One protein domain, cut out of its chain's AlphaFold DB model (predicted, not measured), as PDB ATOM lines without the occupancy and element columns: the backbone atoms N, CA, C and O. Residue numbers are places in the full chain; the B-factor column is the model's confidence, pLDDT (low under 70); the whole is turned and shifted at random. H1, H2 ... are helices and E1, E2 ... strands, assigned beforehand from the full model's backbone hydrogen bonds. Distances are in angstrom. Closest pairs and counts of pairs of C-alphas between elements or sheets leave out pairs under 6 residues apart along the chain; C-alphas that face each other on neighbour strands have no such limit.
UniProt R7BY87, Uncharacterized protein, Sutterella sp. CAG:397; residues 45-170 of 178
ATOM      1  N   PHE A  45     150.236 195.368 153.959       50.62
ATOM      2  CA  PHE A  45     150.914 194.188 154.510       50.62
ATOM      3  C   PHE A  45     150.024 193.549 155.582       50.62
ATOM      4  O   PHE A  45     149.553 194.208 156.511       50.62
ATOM      5  N   ALA A  46     149.813 192.240 155.458       43.00
ATOM      6  CA  ALA A  46     149.359 191.389 156.548       43.00
ATOM      7  C   ALA A  46     150.605 190.941 157.333       43.00
ATOM      8  O   ALA A  46     151.121 189.854 157.114       43.00
ATOM      9  N   GLY A  47     151.140 191.822 158.181       53.66
ATOM     10  CA  GLY A  47     152.310 191.526 159.019       53.66
ATOM     11  C   GLY A  47     153.225 192.736 159.180       53.66
ATOM     12  O   GLY A  47     153.820 193.205 158.219       53.66
ATOM     13  N   TRP A  48     153.313 193.259 160.401       55.81
ATOM     14  CA  TRP A  48     154.022 194.499 160.740       55.81
ATOM     15  C   TRP A  48     155.431 194.225 161.287       55.81
ATOM     16  O   TRP A  48     155.844 194.872 162.241       55.81
ATOM     17  N   ALA A  49     156.164 193.248 160.750       63.31
ATOM     18  CA  ALA A  49     157.522 192.997 161.235       63.31
ATOM     19  C   ALA A  49     158.478 194.032 160.638       63.31
ATOM     20  O   ALA A  49     158.684 194.060 159.422       63.31
ATOM     21  N   ARG A  50     159.049 194.902 161.468       72.06
ATOM     22  CA  ARG A  50     160.169 195.757 161.065       72.06
ATOM     23  C   ARG A  50     161.476 194.998 161.248       72.06
ATOM     24  O   ARG A  50     161.534 194.042 162.012       72.06
ATOM     25  N   ALA A  51     162.549 195.449 160.604       73.88
ATOM     26  CA  ALA A  51     163.879 194.860 160.774       73.88
ATOM     27  C   ALA A  51     164.342 194.829 162.247       73.88
ATOM     28  O   ALA A  51     165.127 193.966 162.623       73.88
ATOM     29  N   GLU A  52     163.842 195.745 163.083       77.19
ATOM     30  CA  GLU A  52     164.087 195.779 164.534       77.19
ATOM     31  C   GLU A  52     163.391 194.648 165.313       77.19
ATOM     32  O   GLU A  52     163.871 194.275 166.381       77.19
ATOM     33  N   ASP A  53     162.315 194.077 164.766       78.94
ATOM     34  CA  ASP A  53     161.529 193.001 165.383       78.94
ATOM     35  C   ASP A  53     162.002 191.599 164.959       78.94
ATOM     36  O   ASP A  53     161.540 190.590 165.495       78.94
ATOM     37  N   VAL A  54     162.901 191.516 163.973       81.19
ATOM     38  CA  VAL A  54     163.413 190.246 163.447       81.19
ATOM     39  C   VAL A  54     164.563 189.731 164.324       81.19
ATOM     40  O   VAL A  54     165.396 190.529 164.765       81.19
ATOM     41  N   PRO A  55     164.650 188.408 164.576       86.00
ATOM     42  CA  PRO A  55     165.767 187.812 165.299       86.00
ATOM     43  C   PRO A  55     167.134 188.270 164.778       86.00
ATOM     44  O   PRO A  55     167.356 188.409 163.575       86.00
ATOM     45  N   ALA A  56     168.067 188.499 165.706       85.25
ATOM     46  CA  ALA A  56     169.388 189.037 165.391       85.25
ATOM     47  C   ALA A  56     170.249 188.084 164.542       85.25
ATOM     48  O   ALA A  56     171.093 188.554 163.771       85.25
ATOM     49  N   ASP A  57     170.058 186.767 164.705       85.75
ATOM     50  CA  ASP A  57     170.661 185.740 163.856       85.75
ATOM     51  C   ASP A  57     169.693 185.393 162.717       85.75
ATOM     52  O   ASP A  57     168.550 185.013 162.983       85.75
ATOM     53  N   PRO A  58     170.120 185.490 161.449       84.38
ATOM     54  CA  PRO A  58     169.262 185.150 160.320       84.38
ATOM     55  C   PRO A  58     168.788 183.689 160.298       84.38
ATOM     56  O   PRO A  58     167.778 183.404 159.660       84.38
ATOM     57  N   LEU A  59     169.458 182.760 160.989       85.44
ATOM     58  CA  LEU A  59     168.967 181.378 161.102       85.44
ATOM     59  C   LEU A  59     167.658 181.258 161.878       85.44
ATOM     60  O   LEU A  59     166.828 180.411 161.557       85.44
ATOM     61  N   ASP A  60     167.459 182.136 162.857       85.38
ATOM     62  CA  ASP A  60     166.252 182.169 163.678       85.38
ATOM     63  C   ASP A  60     165.121 182.960 162.987       85.38
ATOM     64  O   ASP A  60     163.992 183.006 163.470       85.38
ATOM     65  N   ALA A  61     165.409 183.595 161.844       82.00
ATOM     66  CA  ALA A  61     164.511 184.509 161.141       82.00
ATOM     67  C   ALA A  61     163.721 183.864 159.983       82.00
ATOM     68  O   ALA A  61     163.058 184.576 159.230       82.00
ATOM     69  N   ALA A  62     163.757 182.533 159.830       78.69
ATOM     70  CA  ALA A  62     163.116 181.826 158.715       78.69
ATOM     71  C   ALA A  62     161.628 182.191 158.547       78.69
ATOM     72  O   ALA A  62     161.216 182.656 157.482       78.69
ATOM     73  N   ASP A  63     160.825 182.078 159.607       77.44
ATOM     74  CA  ASP A  63     159.390 182.388 159.544       77.44
ATOM     75  C   ASP A  63     159.121 183.853 159.156       77.44
ATOM     76  O   ASP A  63     158.178 184.147 158.415       77.44
ATOM     77  N   TYR A  64     159.997 184.772 159.579       77.56
ATOM     78  CA  TYR A  64     159.922 186.186 159.211       77.56
ATOM     79  C   TYR A  64     160.187 186.397 157.723       77.56
ATOM     80  O   TYR A  64     159.449 187.143 157.079       77.56
ATOM     81  N   PHE A  65     161.192 185.722 157.156       77.62
ATOM     82  CA  PHE A  65     161.449 185.773 155.717       77.62
ATOM     83  C   PHE A  65     160.247 185.268 154.925       77.62
ATOM     84  O   PHE A  65     159.803 185.949 154.002       77.62
ATOM     85  N   SER A  66     159.666 184.136 155.330       77.00
ATOM     86  CA  SER A  66     158.477 183.583 154.677       77.00
ATOM     87  C   SER A  66     157.324 184.581 154.643       77.00
ATOM     88  O   SER A  66     156.753 184.844 153.578       77.00
ATOM     89  N   MET A  67     157.017 185.174 155.801       76.88
ATOM     90  CA  MET A  67     155.936 186.141 155.955       76.88
ATOM     91  C   MET A  67     156.182 187.411 155.132       76.88
ATOM     92  O   MET A  67     155.289 187.846 154.403       76.88
ATOM     93  N   LEU A  68     157.381 187.997 155.221       76.19
ATOM     94  CA  LEU A  68     157.724 189.237 154.524       76.19
ATOM     95  C   LEU A  68     157.689 189.042 153.007       76.19
ATOM     96  O   LEU A  68     156.941 189.730 152.313       76.19
ATOM     97  N   MET A  69     158.438 188.062 152.491       77.75
ATOM     98  CA  MET A  69     158.584 187.834 151.049       77.75
ATOM     99  C   MET A  69     157.243 187.528 150.374       77.75
ATOM    100  O   MET A  69     157.000 187.957 149.246       77.75
ATOM    101  N   ASN A  70     156.339 186.829 151.070       75.25
ATOM    102  CA  ASN A  70     155.037 186.458 150.523       75.25
ATOM    103  C   ASN A  70     153.908 187.462 150.806       75.25
ATOM    104  O   ASN A  70     152.807 187.273 150.282       75.25
ATOM    105  N   GLY A  71     154.151 188.530 151.570       66.88
ATOM    106  CA  GLY A  71     153.124 189.501 151.965       66.88
ATOM    107  C   GLY A  71     152.736 190.539 150.896       66.88
ATOM    108  O   GLY A  71     151.827 191.337 151.129       66.88
ATOM    109  N   ILE A  72     153.402 190.561 149.734       64.19
ATOM    110  CA  ILE A  72     153.144 191.526 148.649       64.19
ATOM    111  C   ILE A  72     151.806 191.206 147.961       64.19
ATOM    112  O   ILE A  72     151.599 190.077 147.507       64.19
ATOM    113  N   ALA A  73     150.908 192.188 147.787       58.62
ATOM    114  CA  ALA A  73     149.740 191.988 146.920       58.62
ATOM    115  C   ALA A  73     150.129 192.195 145.444       58.62
ATOM    116  O   ALA A  73     150.412 193.302 144.981       58.62
ATOM    117  N   ARG A  74     150.145 191.088 144.700       63.78
ATOM    118  CA  ARG A  74     150.768 190.972 143.370       63.78
ATOM    119  C   ARG A  74     149.882 191.432 142.214       63.78
ATOM    120  O   ARG A  74     150.384 191.747 141.144       63.78
ATOM    121  N   GLN A  75     148.586 191.630 142.465       59.88
ATOM    122  CA  GLN A  75     147.632 192.179 141.487       59.88
ATOM    123  C   GLN A  75     148.033 193.565 140.947       59.88
ATOM    124  O   GLN A  75     147.560 193.980 139.894       59.88
ATOM    125  N   ARG A  76     148.890 194.301 141.668       60.41
ATOM    126  CA  ARG A  76     149.339 195.650 141.295       60.41
ATOM    127  C   ARG A  76     150.756 195.687 140.706       60.41
ATOM    128  O   ARG A  76     151.110 196.687 140.085       60.41
ATOM    129  N   PHE A  77     151.536 194.617 140.876       64.31
ATOM    130  CA  PHE A  77     152.941 194.506 140.463       64.31
ATOM    131  C   PHE A  77     153.187 193.136 139.828       64.31
ATOM    132  O   PHE A  77     153.585 192.213 140.537       64.31
ATOM    133  N   PRO A  78     152.944 192.978 138.513       67.69
ATOM    134  CA  PRO A  78     153.195 191.709 137.849       67.69
ATOM    135  C   PRO A  78     154.693 191.395 137.885       67.69
ATOM    136  O   PRO A  78     155.530 192.250 137.572       67.69
ATOM    137  N   VAL A  79     155.024 190.169 138.282       73.44
ATOM    138  CA  VAL A  79     156.389 189.647 138.263       73.44
ATOM    139  C   VAL A  79     156.585 188.951 136.922       73.44
ATOM    140  O   VAL A  79     156.014 187.896 136.687       73.44
ATOM    141  N   THR A  80     157.341 189.574 136.020       74.88
ATOM    142  CA  THR A  80     157.500 189.090 134.636       74.88
ATOM    143  C   THR A  80     158.821 188.373 134.389       74.88
ATOM    144  O   THR A  80     158.965 187.705 133.371       74.88
ATOM    145  N   ASP A  81     159.802 188.556 135.273       79.94
ATOM    146  CA  ASP A  81     161.086 187.867 135.228       79.94
ATOM    147  C   ASP A  81     161.797 187.893 136.594       79.94
ATOM    148  O   ASP A  81     161.414 188.608 137.531       79.94
ATOM    149  N   ALA A  82     162.877 187.112 136.670       76.62
ATOM    150  CA  ALA A  82     163.780 186.996 137.812       76.62
ATOM    151  C   ALA A  82     164.331 188.344 138.303       76.62
ATOM    152  O   ALA A  82     164.434 188.579 139.509       76.62
ATOM    153  N   PHE A  83     164.666 189.242 137.376       79.06
ATOM    154  CA  PHE A  83     165.253 190.532 137.706       79.06
ATOM    155  C   PHE A  83     164.229 191.431 138.404       79.06
ATOM    156  O   PHE A  83     164.505 191.944 139.488       79.06
ATOM    157  N   TYR A  84     163.027 191.599 137.846       75.81
ATOM    158  CA  TYR A  84     161.980 192.406 138.478       75.81
ATOM    159  C   TYR A  84     161.542 191.827 139.821       75.81
ATOM    160  O   TYR A  84     161.322 192.597 140.755       75.81
ATOM    161  N   CYS A  85     161.486 190.499 139.947       79.62
ATOM    162  CA  CYS A  85     161.190 189.819 141.207       79.62
ATOM    163  C   CYS A  85     162.153 190.228 142.322       79.62
ATOM    164  O   CYS A  85     161.729 190.735 143.363       79.62
ATOM    165  N   LEU A  86     163.458 190.113 142.064       82.38
ATOM    166  CA  LEU A  86     164.483 190.517 143.021       82.38
ATOM    167  C   LEU A  86     164.450 192.012 143.330       82.38
ATOM    168  O   LEU A  86     164.657 192.403 144.475       82.38
ATOM    169  N   ARG A  87     164.154 192.866 142.345       78.19
ATOM    170  CA  ARG A  87     164.037 194.314 142.582       78.19
ATOM    171  C   ARG A  87     162.805 194.666 143.413       78.19
ATOM    172  O   ARG A  87     162.885 195.575 144.235       78.19
ATOM    173  N   TYR A  88     161.681 193.972 143.246       77.88
ATOM    174  CA  TYR A  88     160.528 194.149 144.133       77.88
ATOM    175  C   TYR A  88     160.840 193.684 145.551       77.88
ATOM    176  O   TYR A  88     160.489 194.380 146.503       77.88
ATOM    177  N   LEU A  89     161.554 192.569 145.684       80.69
ATOM    178  CA  LEU A  89     161.980 192.056 146.975       80.69
ATOM    179  C   LEU A  89     162.972 192.999 147.682       80.69
ATOM    180  O   LEU A  89     162.825 193.260 148.872       80.69
ATOM    181  N   GLU A  90     163.926 193.584 146.955       83.81
ATOM    182  CA  GLU A  90     164.850 194.603 147.476       83.81
ATOM    183  C   GLU A  90     164.103 195.822 148.023       83.81
ATOM    184  O   GLU A  90     164.368 196.283 149.132       83.81
ATOM    185  N   ILE A  91     163.149 196.337 147.244       78.00
ATOM    186  CA  ILE A  91     162.341 197.497 147.624       78.00
ATOM    187  C   ILE A  91     161.506 197.183 148.862       78.00
ATOM    188  O   ILE A  91     161.427 198.017 149.762       78.00
ATOM    189  N   LEU A  92     160.914 195.990 148.909       77.75
ATOM    190  CA  LEU A  92     160.156 195.528 150.057       77.75
ATOM    191  C   LEU A  92     161.030 195.494 151.313       77.75
ATOM    192  O   LEU A  92     160.719 196.131 152.312       77.75
ATOM    193  N   LEU A  93     162.138 194.761 151.271       81.12
ATOM    194  CA  LEU A  93     162.991 194.563 152.440       81.12
ATOM    195  C   LEU A  93     163.564 195.899 152.938       81.12
ATOM    196  O   LEU A  93     163.619 196.143 154.144       81.12
ATOM    197  N   ALA A  94     163.896 196.817 152.031       79.12
ATOM    198  CA  ALA A  94     164.322 198.161 152.401       79.12
ATOM    199  C   ALA A  94     163.213 198.997 153.070       79.12
ATOM    200  O   ALA A  94     163.515 199.763 153.987       79.12
ATOM    201  N   ASP A  95     161.948 198.846 152.661       76.62
ATOM    202  CA  ASP A  95     160.796 199.490 153.321       76.62
ATOM    203  C   ASP A  95     160.623 199.004 154.765       76.62
ATOM    204  O   ASP A  95     160.355 199.792 155.670       76.62
ATOM    205  N   HIS A  96     160.902 197.720 155.004       75.56
ATOM    206  CA  HIS A  96     160.935 197.130 156.343       75.56
ATOM    207  C   HIS A  96     162.199 197.488 157.145       75.56
ATOM    208  O   HIS A  96     162.335 197.071 158.295       75.56
ATOM    209  N   GLY A  97     163.106 198.296 156.585       77.75
ATOM    210  CA  GLY A  97     164.278 198.831 157.278       77.75
ATOM    211  C   GLY A  97     165.544 197.983 157.166       77.75
ATOM    212  O   GLY A  97     166.548 198.322 157.799       77.75
ATOM    213  N   PHE A  98     165.541 196.921 156.356       81.00
ATOM    214  CA  PHE A  98     166.752 196.147 156.093       81.00
ATOM    215  C   PHE A  98     167.753 196.954 155.250       81.00
ATOM    216  O   PHE A  98     167.382 197.802 154.434       81.00
ATOM    217  N   ASP A  99     169.050 196.711 155.456       84.19
ATOM    218  CA  ASP A  99     170.058 197.060 154.448       84.19
ATOM    219  C   ASP A  99     170.176 195.887 153.476       84.19
ATOM    220  O   ASP A  99     170.414 194.752 153.900       84.19
ATOM    221  N   VAL A 100     169.939 196.169 152.198       85.69
ATOM    222  CA  VAL A 100     169.791 195.169 151.142       85.69
ATOM    223  C   VAL A 100     170.765 195.482 150.023       85.69
ATOM    224  O   VAL A 100     170.858 196.623 149.558       85.69
ATOM    225  N   GLU A 101     171.451 194.450 149.557       86.31
ATOM    226  CA  GLU A 101     172.293 194.491 148.371       86.31
ATOM    227  C   GLU A 101     171.860 193.380 147.414       86.31
ATOM    228  O   GLU A 101     171.645 192.246 147.835       86.31
ATOM    229  N   VAL A 102     171.695 193.711 146.134       84.94
ATOM    230  CA  VAL A 102     171.341 192.742 145.090       84.94
ATOM    231  C   VAL A 102     172.446 192.711 144.046       84.94
ATOM    232  O   VAL A 102     172.737 193.734 143.422       84.94
ATOM    233  N   SER A 103     172.990 191.521 143.818       85.06
ATOM    234  CA  SER A 103     173.956 191.230 142.763       85.06
ATOM    235  C   SER A 103     173.252 190.445 141.663       85.06
ATOM    236  O   SER A 103     172.778 189.330 141.870       85.06
ATOM    237  N   THR A 104     173.126 191.053 140.485       79.56
ATOM    238  CA  THR A 104     172.464 190.441 139.316       79.56
ATOM    239  C   THR A 104     173.456 189.984 138.249       79.56
ATOM    240  O   THR A 104     173.053 189.519 137.189       79.56
ATOM    241  N   ASP A 105     174.746 190.206 138.483       78.12
ATOM    242  CA  ASP A 105     175.877 189.802 137.648       78.12
ATOM    243  C   ASP A 105     176.425 188.413 138.019       78.12
ATOM    244  O   ASP A 105     177.272 187.874 137.308       78.12
ATOM    245  N   THR A 106     175.909 187.819 139.093       75.75
ATOM    246  CA  THR A 106     176.182 186.447 139.522       75.75
ATOM    247  C   THR A 106     175.142 185.470 138.955       75.75
ATOM    248  O   THR A 106     173.979 185.825 138.749       75.75
ATOM    249  N   ASP A 107     175.549 184.218 138.714       80.19
ATOM    250  CA  ASP A 107     174.633 183.089 138.498       80.19
ATOM    251  C   ASP A 107     174.892 182.025 139.579       80.19
ATOM    252  O   ASP A 107     175.943 181.376 139.552       80.19
ATOM    253  N   PRO A 108     173.964 181.825 140.533       83.88
ATOM    254  CA  PRO A 108     172.640 182.444 140.634       83.88
ATOM    255  C   PRO A 108     172.713 183.910 141.086       83.88
ATOM    256  O   PRO A 108     173.711 184.339 141.666       83.88
ATOM    257  N   MET A 109     171.652 184.682 140.827       89.31
ATOM    258  CA  MET A 109     171.552 186.053 141.342       89.31
ATOM    259  C   MET A 109     171.537 186.024 142.874       89.31
ATOM    260  O   MET A 109     171.018 185.079 143.473       89.31
ATOM    261  N   GLU A 110     172.088 187.051 143.511       90.06
ATOM    262  CA  GLU A 110     172.255 187.083 144.963       90.06
ATOM    263  C   GLU A 110     171.543 188.273 145.589       90.06
ATOM    264  O   GLU A 110     171.590 189.394 145.081       90.06
ATOM    265  N   LEU A 111     170.906 188.028 146.730       89.75
ATOM    266  CA  LEU A 111     170.373 189.061 147.603       89.75
ATOM    267  C   LEU A 111     171.031 188.922 148.972       89.75
ATOM    268  O   LEU A 111     170.950 187.876 149.609       89.75
ATOM    269  N   ARG A 112     171.685 189.980 149.437       89.44
ATOM    270  CA  ARG A 112     172.378 190.021 150.722       89.44
ATOM    271  C   ARG A 112     171.651 190.964 151.668       89.44
ATOM    272  O   ARG A 112     171.364 192.106 151.316       89.44
ATOM    273  N   LEU A 113     171.363 190.475 152.870       87.88
ATOM    274  CA  LEU A 113     170.715 191.233 153.937       87.88
ATOM    275  C   LEU A 113     171.668 191.446 155.096       87.88
ATOM    276  O   LEU A 113     172.230 190.488 155.628       87.88
ATOM    277  N   ALA A 114     171.813 192.696 155.526       85.94
ATOM    278  CA  ALA A 114     172.486 192.979 156.780       85.94
ATOM    279  C   ALA A 114     171.573 192.621 157.957       85.94
ATOM    280  O   ALA A 114     170.409 193.017 158.014       85.94
ATOM    281  N   PHE A 115     172.150 191.910 158.914       82.44
ATOM    282  CA  PHE A 115     171.542 191.515 160.178       82.44
ATOM    283  C   PHE A 115     172.443 191.978 161.315       82.44
ATOM    284  O   PHE A 115     173.623 192.266 161.104       82.44
ATOM    285  N   GLN A 116     171.896 192.042 162.529       78.75
ATOM    286  CA  GLN A 116     172.636 192.551 163.686       78.75
ATOM    287  C   GLN A 116     173.876 191.705 164.004       78.75
ATOM    288  O   GLN A 116     174.914 192.259 164.359       78.75
ATOM    289  N   LYS A 117     173.776 190.372 163.881       81.50
ATOM    290  CA  LYS A 117     174.866 189.451 164.231       81.50
ATOM    291  C   LYS A 117     175.800 189.158 163.057       81.50
ATOM    292  O   LYS A 117     177.015 189.252 163.199       81.50
ATOM    293  N   ARG A 118     175.233 188.763 161.919       84.75
ATOM    294  CA  ARG A 118     175.954 188.399 160.690       84.75
ATOM    295  C   ARG A 118     175.013 188.506 159.499       84.75
ATOM    296  O   ARG A 118     173.838 188.208 159.682       84.75
ATOM    297  N   PRO A 119     175.481 188.910 158.315       86.75
ATOM    298  CA  PRO A 119     174.622 189.043 157.147       86.75
ATOM    299  C   PRO A 119     174.078 187.686 156.680       86.75
ATOM    300  O   PRO A 119     174.674 186.646 156.935       86.75
ATOM    301  N   ALA A 120     172.956 187.717 155.966       88.19
ATOM    302  CA  ALA A 120     172.378 186.564 155.285       88.19
ATOM    303  C   ALA A 120     172.533 186.721 153.774       88.19
ATOM    304  O   ALA A 120     172.358 187.824 153.249       88.19
ATOM    305  N   VAL A 121     172.818 185.624 153.075       89.50
ATOM    306  CA  VAL A 121     172.880 185.594 151.610       89.50
ATOM    307  C   VAL A 121     171.776 184.689 151.084       89.50
ATOM    308  O   VAL A 121     171.647 183.550 151.510       89.50
ATOM    309  N   PHE A 122     170.993 185.171 150.132       90.12
ATOM    310  CA  PHE A 122     169.979 184.400 149.430       90.12
ATOM    311  C   PHE A 122     170.447 184.170 148.001       90.12
ATOM    312  O   PHE A 122     170.647 185.131 147.256       90.12
ATOM    313  N   LEU A 123     170.611 182.904 147.621       91.25
ATOM    314  CA  LEU A 123     170.785 182.530 146.225       91.25
ATOM    315  C   LEU A 123     169.420 182.417 145.572       91.25
ATOM    316  O   LEU A 123     168.582 181.651 146.037       91.25
ATOM    317  N   PHE A 124     169.210 183.158 144.495       91.50
ATOM    318  CA  PHE A 124     167.916 183.257 143.849       91.50
ATOM    319  C   PHE A 124     167.837 182.425 142.567       91.50
ATOM    320  O   PHE A 124     168.711 182.509 141.701       91.50
ATOM    321  N   ALA A 125     166.744 181.682 142.410       90.25
ATOM    322  CA  ALA A 125     166.342 181.095 141.136       90.25
ATOM    323  C   ALA A 125     164.836 181.258 140.875       90.25
ATOM    324  O   ALA A 125     164.052 181.643 141.743       90.25
ATOM    325  N   TRP A 126     164.451 180.968 139.636       88.62
ATOM    326  CA  TRP A 126     163.088 181.078 139.132       88.62
ATOM    327  C   TRP A 126     162.577 179.704 138.711       88.62
ATOM    328  O   TRP A 126     163.266 178.997 137.975       88.62
ATOM    329  N   ALA A 127     161.370 179.356 139.141       90.88
ATOM    330  CA  ALA A 127     160.627 178.190 138.689       90.88
ATOM    331  C   ALA A 127     159.312 178.659 138.058       90.88
ATOM    332  O   ALA A 127     158.606 179.491 138.628       90.88
ATOM    333  N   VAL A 128     158.991 178.141 136.872       88.75
ATOM    334  CA  VAL A 128     157.717 178.457 136.211       88.75
ATOM    335  C   VAL A 128     156.596 177.621 136.829       88.75
ATOM    336  O   VAL A 128     155.554 178.169 137.176       88.75
ATOM    337  N   LEU A 129     156.840 176.321 137.016       92.62
ATOM    338  CA  LEU A 129     155.879 175.361 137.557       92.62
ATOM    339  C   LEU A 129     156.219 174.979 139.000       92.62
ATOM    340  O   LEU A 129     157.390 174.939 139.388       92.62
ATOM    341  N   GLU A 130     155.199 174.650 139.794       92.31
ATOM    342  CA  GLU A 130     155.370 174.196 141.179       92.31
ATOM    343  C   GLU A 130     156.189 172.899 141.257       92.31
ATOM    344  O   GLU A 130     157.032 172.747 142.142       92.31
ATOM    345  N   GLU A 131     156.015 171.993 140.292       93.81
ATOM    346  CA  GLU A 131     156.752 170.724 140.228       93.81
ATOM    347  C   GLU A 131     158.270 170.896 140.026       93.81
ATOM    348  O   GLU A 131     159.054 170.042 140.448       93.81
ATOM    349  N   ASP A 132     158.705 172.027 139.461       93.44
ATOM    350  CA  ASP A 132     160.120 172.329 139.229       93.44
ATOM    351  C   ASP A 132     160.829 172.884 140.476       93.44
ATOM    352  O   ASP A 132     162.064 172.909 140.535       93.44
ATOM    353  N   VAL A 133     160.074 173.324 141.491       92.38
ATOM    354  CA  VAL A 133     160.611 174.030 142.666       92.38
ATOM    355  C   VAL A 133     161.632 173.179 143.417       92.38
ATOM    356  O   VAL A 133     162.719 173.663 143.733       92.38
ATOM    357  N   GLU A 134     161.337 171.902 143.664       92.44
ATOM    358  CA  GLU A 134     162.244 171.005 144.396       92.44
ATOM    359  C   GLU A 134     163.544 170.731 143.631       92.44
ATOM    360  O   GLU A 134     164.634 170.672 144.214       92.44
ATOM    361  N   THR A 135     163.454 170.632 142.304       92.88
ATOM    362  CA  THR A 135     164.627 170.485 141.437       92.88
ATOM    363  C   THR A 135     165.500 171.740 141.493       92.88
ATOM    364  O   THR A 135     166.727 171.637 141.619       92.88
ATOM    365  N   ALA A 136     164.881 172.923 141.452       91.56
ATOM    366  CA  ALA A 136     165.572 174.204 141.534       91.56
ATOM    367  C   ALA A 136     166.223 174.426 142.912       91.56
ATOM    368  O   ALA A 136     167.399 174.792 142.977       91.56
ATOM    369  N   LEU A 137     165.515 174.122 144.007       91.38
ATOM    370  CA  LEU A 137     166.059 174.157 145.371       91.38
ATOM    371  C   LEU A 137     167.288 173.255 145.497       91.38
ATOM    372  O   LEU A 137     168.353 173.713 145.905       91.38
ATOM    373  N   SER A 138     167.183 172.004 145.044       90.69
ATOM    374  CA  SER A 138     168.288 171.039 145.086       90.69
ATOM    375  C   SER A 138     169.492 171.478 144.238       90.69
ATOM    376  O   SER A 138     170.638 171.104 144.503       90.69
ATOM    377  N   ALA A 139     169.271 172.236 143.159       91.06
ATOM    378  CA  ALA A 139     170.348 172.815 142.360       91.06
ATOM    379  C   ALA A 139     171.049 173.967 143.098       91.06
ATOM    380  O   ALA A 139     172.281 174.029 143.095       91.06
ATOM    381  N   LEU A 140     170.286 174.834 143.769       91.19
ATOM    382  CA  LEU A 140     170.841 175.897 144.603       91.19
ATOM    383  C   LEU A 140     171.615 175.340 145.800       91.19
ATOM    384  O   LEU A 140     172.729 175.781 146.041       91.19
ATOM    385  N   GLU A 141     171.093 174.337 146.502       90.00
ATOM    386  CA  GLU A 141     171.778 173.692 147.633       90.00
ATOM    387  C   GLU A 141     173.127 173.094 147.226       90.00
ATOM    388  O   GLU A 141     174.131 173.273 147.917       90.00
ATOM    389  N   ARG A 142     173.189 172.443 146.056       88.69
ATOM    390  CA  ARG A 142     174.455 171.952 145.492       88.69
ATOM    391  C   ARG A 142     175.428 173.089 145.197       88.69
ATOM    392  O   ARG A 142     176.617 172.941 145.467       88.69
ATOM    393  N   ARG A 143     174.941 174.217 144.670       87.62
ATOM    394  CA  ARG A 143     175.761 175.417 144.449       87.62
ATOM    395  C   ARG A 143     176.269 175.988 145.773       87.62
ATOM    396  O   ARG A 143     177.453 176.284 145.858       87.62
ATOM    397  N   ILE A 144     175.421 176.071 146.804       87.44
ATOM    398  CA  ILE A 144     175.788 176.511 148.162       87.44
ATOM    399  C   ILE A 144     176.910 175.635 148.720       87.44
ATOM    400  O   ILE A 144     177.937 176.163 149.129       87.44
ATOM    401  N   ALA A 145     176.762 174.308 148.655       83.81
ATOM    402  CA  ALA A 145     177.768 173.356 149.134       83.81
ATOM    403  C   ALA A 145     179.135 173.505 148.438       83.81
ATOM    404  O   ALA A 145     180.168 173.214 149.035       83.81
ATOM    405  N   GLN A 146     179.138 173.955 147.181       83.56
ATOM    406  CA  GLN A 146     180.340 174.164 146.371       83.56
ATOM    407  C   GLN A 146     180.954 175.559 146.526       83.56
ATOM    408  O   GLN A 146     182.039 175.793 145.985       83.56
ATOM    409  N   ARG A 147     180.291 176.498 147.217       76.56
ATOM    410  CA  ARG A 147     180.865 177.832 147.421       76.56
ATOM    411  C   ARG A 147     182.117 177.705 148.294       76.56
ATOM    412  O   ARG A 147     182.087 176.977 149.288       76.56
ATOM    413  N   PRO A 148     183.216 178.399 147.948       67.19
ATOM    414  CA  PRO A 148     184.324 178.555 148.880       67.19
ATOM    415  C   PRO A 148     183.784 179.190 150.167       67.19
ATOM    416  O   PRO A 148     182.855 179.991 150.091       67.19
ATOM    417  N   GLU A 149     184.337 178.818 151.325       54.91
ATOM    418  CA  GLU A 149     183.917 179.322 152.639       54.91
ATOM    419  C   GLU A 149     184.042 180.855 152.711       54.91
ATOM    420  O   GLU A 149     185.034 181.423 153.172       54.91
ATOM    421  N   GLU A 150     183.024 181.563 152.237       54.16
ATOM    422  CA  GLU A 150     182.915 183.000 152.390       54.16
ATOM    423  C   GLU A 150     182.351 183.276 153.784       54.16
ATOM    424  O   GLU A 150     181.149 183.277 154.030       54.16
ATOM    425  N   LYS A 151     183.273 183.511 154.723       57.75
ATOM    426  CA  LYS A 151     183.060 184.248 155.984       57.75
ATOM    427  C   LYS A 151     182.060 183.681 157.008       57.75
ATOM    428  O   LYS A 151     181.853 184.335 158.028       57.75
ATOM    429  N   GLY A 152     181.511 182.479 156.823       67.62
ATOM    430  CA  GLY A 152     180.553 181.893 157.777       67.62
ATOM    431  C   GLY A 152     179.176 182.574 157.764       67.62
ATOM    432  O   GLY A 152     178.414 182.470 158.733       67.62
ATOM    433  N   ASP A 153     178.871 183.284 156.673       83.12
ATOM    434  CA  ASP A 153     177.562 183.884 156.443       83.12
ATOM    435  C   ASP A 153     176.569 182.789 156.020       83.12
ATOM    436  O   ASP A 153     176.861 182.025 155.096       83.12
ATOM    437  N   PRO A 154     175.392 182.682 156.654       86.06
ATOM    438  CA  PRO A 154     174.396 181.699 156.263       86.06
ATOM    439  C   PRO A 154     173.845 182.005 154.871       86.06
ATOM    440  O   PRO A 154     173.431 183.135 154.575       86.06
ATOM    441  N   VAL A 155     173.828 180.968 154.032       88.50
ATOM    442  CA  VAL A 155     173.348 181.034 152.653       88.50
ATOM    443  C   VAL A 155     172.056 180.231 152.516       88.50
ATOM    444  O   VAL A 155     172.001 179.052 152.868       88.50
ATOM    445  N   PHE A 156     171.020 180.870 151.985       89.00
ATOM    446  CA  PHE A 156     169.678 180.320 151.840       89.00
ATOM    447  C   PHE A 156     169.331 180.158 150.355       89.00
ATOM    448  O   PHE A 156     169.513 181.104 149.581       89.00
ATOM    449  N   PRO A 157     168.807 179.001 149.923       91.62
ATOM    450  CA  PRO A 157     168.218 178.877 148.599       91.62
ATOM    451  C   PRO A 157     166.842 179.558 148.586       91.62
ATOM    452  O   PRO A 157     166.000 179.277 149.438       91.62
ATOM    453  N   LEU A 158     166.607 180.439 147.617       91.38
ATOM    454  CA  LEU A 158     165.359 181.177 147.435       91.38
ATOM    455  C   LEU A 158     164.850 180.985 146.007       91.38
ATOM    456  O   LEU A 158     165.520 181.345 145.042       91.38
ATOM    457  N   ILE A 159     163.641 180.456 145.875       91.19
ATOM    458  CA  ILE A 159     162.974 180.240 144.595       91.19
ATOM    459  C   ILE A 159     161.726 181.104 144.536       91.19
ATOM    460  O   ILE A 159     160.904 181.081 145.448       91.19
ATOM    461  N   TRP A 160     161.557 181.838 143.443       90.25
ATOM    462  CA  TRP A 160     160.240 182.329 143.060       90.25
ATOM    463  C   TRP A 160     159.547 181.296 142.171       90.25
ATOM    464  O   TRP A 160     160.124 180.884 141.166       90.25
ATOM    465  N   CYS A 161     158.325 180.908 142.532       90.12
ATOM    466  CA  CYS A 161     157.455 180.062 141.724       90.12
ATOM    467  C   CYS A 161     156.371 180.917 141.054       90.12
ATOM    468  O   CYS A 161     155.573 181.554 141.744       90.12
ATOM    469  N   GLU A 162     156.350 180.932 139.721       88.00
ATOM    470  CA  GLU A 162     155.407 181.718 138.920       88.00
ATOM    471  C   GLU A 162     153.975 181.184 139.030       88.00
ATOM    472  O   GLU A 162     153.069 181.961 139.317       88.00
ATOM    473  N   GLU A 163     153.774 179.869 138.904       87.69
ATOM    474  CA  GLU A 163     152.454 179.225 138.982       87.69
ATOM    475  C   GLU A 163     151.727 179.493 140.310       87.69
ATOM    476  O   GLU A 163     150.528 179.773 140.330       87.69
ATOM    477  N   THR A 164     152.454 179.436 141.427       86.69
ATOM    478  CA  THR A 164     151.879 179.675 142.765       86.69
ATOM    479  C   THR A 164     151.977 181.133 143.209       86.69
ATOM    480  O   THR A 164     151.436 181.495 144.258       86.69
ATOM    481  N   GLU A 165     152.686 181.957 142.436       83.44
ATOM    482  CA  GLU A 165     153.076 183.327 142.754       83.44
ATOM    483  C   GLU A 165     153.715 183.474 144.150       83.44
ATOM    484  O   GLU A 165     153.435 184.423 144.893       83.44
ATOM    485  N   ARG A 166     154.564 182.531 144.569       84.25
ATOM    486  CA  ARG A 166     155.133 182.498 145.929       84.25
ATOM    487  C   ARG A 166     156.639 182.333 145.940       84.25
ATOM    488  O   ARG A 166     157.228 181.686 145.078       84.25
ATOM    489  N   PHE A 167     157.248 182.892 146.982       87.00
ATOM    490  CA  PHE A 167     158.616 182.568 147.347       87.00
ATOM    491  C   PHE A 167     158.638 181.295 148.182       87.00
ATOM    492  O   PHE A 167     157.930 181.189 149.189       87.00
ATOM    493  N   VAL A 168     159.497 180.369 147.775       87.75
ATOM    494  CA  VAL A 168     159.827 179.141 148.486       87.75
ATOM    495  C   VAL A 168     161.299 179.215 148.861       87.75
ATOM    496  O   VAL A 168     162.153 179.464 148.016       87.75
ATOM    497  N   PHE A 169     161.611 179.009 150.132       82.81
ATOM    498  CA  PHE A 169     162.986 178.907 150.606       82.81
ATOM    499  C   PHE A 169     163.079 177.773 151.623       82.81
ATOM    500  O   PHE A 169     162.081 177.388 152.239       82.81
ATOM    501  N   ARG A 170     164.283 177.234 151.789       78.69
ATOM    502  CA  ARG A 170     164.600 176.234 152.813       78.69
ATOM    503  C   ARG A 170     165.578 176.851 153.815       78.69
ATOM    504  O   ARG A 170     166.255 177.827 153.491       78.69
TER     505      ARG A 170
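AT A GLANCE: This is residues 45 to 170 of the 178 residues of an uncharacterized protein of Sutterella sp. CAG:397 (UniProt R7BY87). A strongly twisted five-stranded sheet lies between helices, with H1 and H2 over one face and H3 slantwise over the other. The 126 printed residues include, along the chain, H1 H2 E1 E2 E3 H3 E4 E5; the class is mixed, helices and strands. The mixed sheet has the order E1 E2 E3 E4 E5. The whole is compact, with a radius of gyration of the C-alphas of 13.8 A, and spans 36 by 35 by 24 A.

HOW THE PARTS SIT: E1, residues 100 to 103, E2, residues 109 to 113, and E3, residues 120 to 127, form a meander of two hairpins, each strand the antiparallel neighbour of the one before; N 101 and O 112 are 2.9 A apart, N 111 and O 122 3.0 A, within hydrogen-bond range. E3 is parallel to E4, residues 155 to 161, with N 123 and O 156 at 2.9 A. E4 and E5, residues 166 to 169, form an antiparallel hairpin, with N 159 and O 168 at 2.8 A. H3, residues 130 to 146, is over E3 and E4; Leu 140 and Pro 157 are the closest C-alphas of H3 and E4, 5.6 A. E3, H3 and E4 form a strand-helix-strand unit, parallel neighbour strands joined through a helix, with a right-handed crossover. On the opposite face, making three layers, are H2, residues 82 to 95, and H1, residues 58 to 70. They only just touch, with 3 pairs of C-alphas within 8 A, the closest Met 69 and Leu 89, 6.8 A. Every O i to N i+4 pair is within hydrogen-bond range in H2, 6 of 9 in H1 and 11 of 13 in H3.

IN THESE COORDINATES: H1 begins at C-alpha 58 (169.262, 185.150, 160.320); E5 ends at C-alpha 169 (162.986, 178.907, 150.606). H3 measures 25.5 A, E3 22.0 A and H2 20.1 A.

THE WHOLE: The printed part has no cut. The link H1 to H2 is long. Residues 45 to 49, 71 to 78 and 148 to 152 have pLDDT under 70.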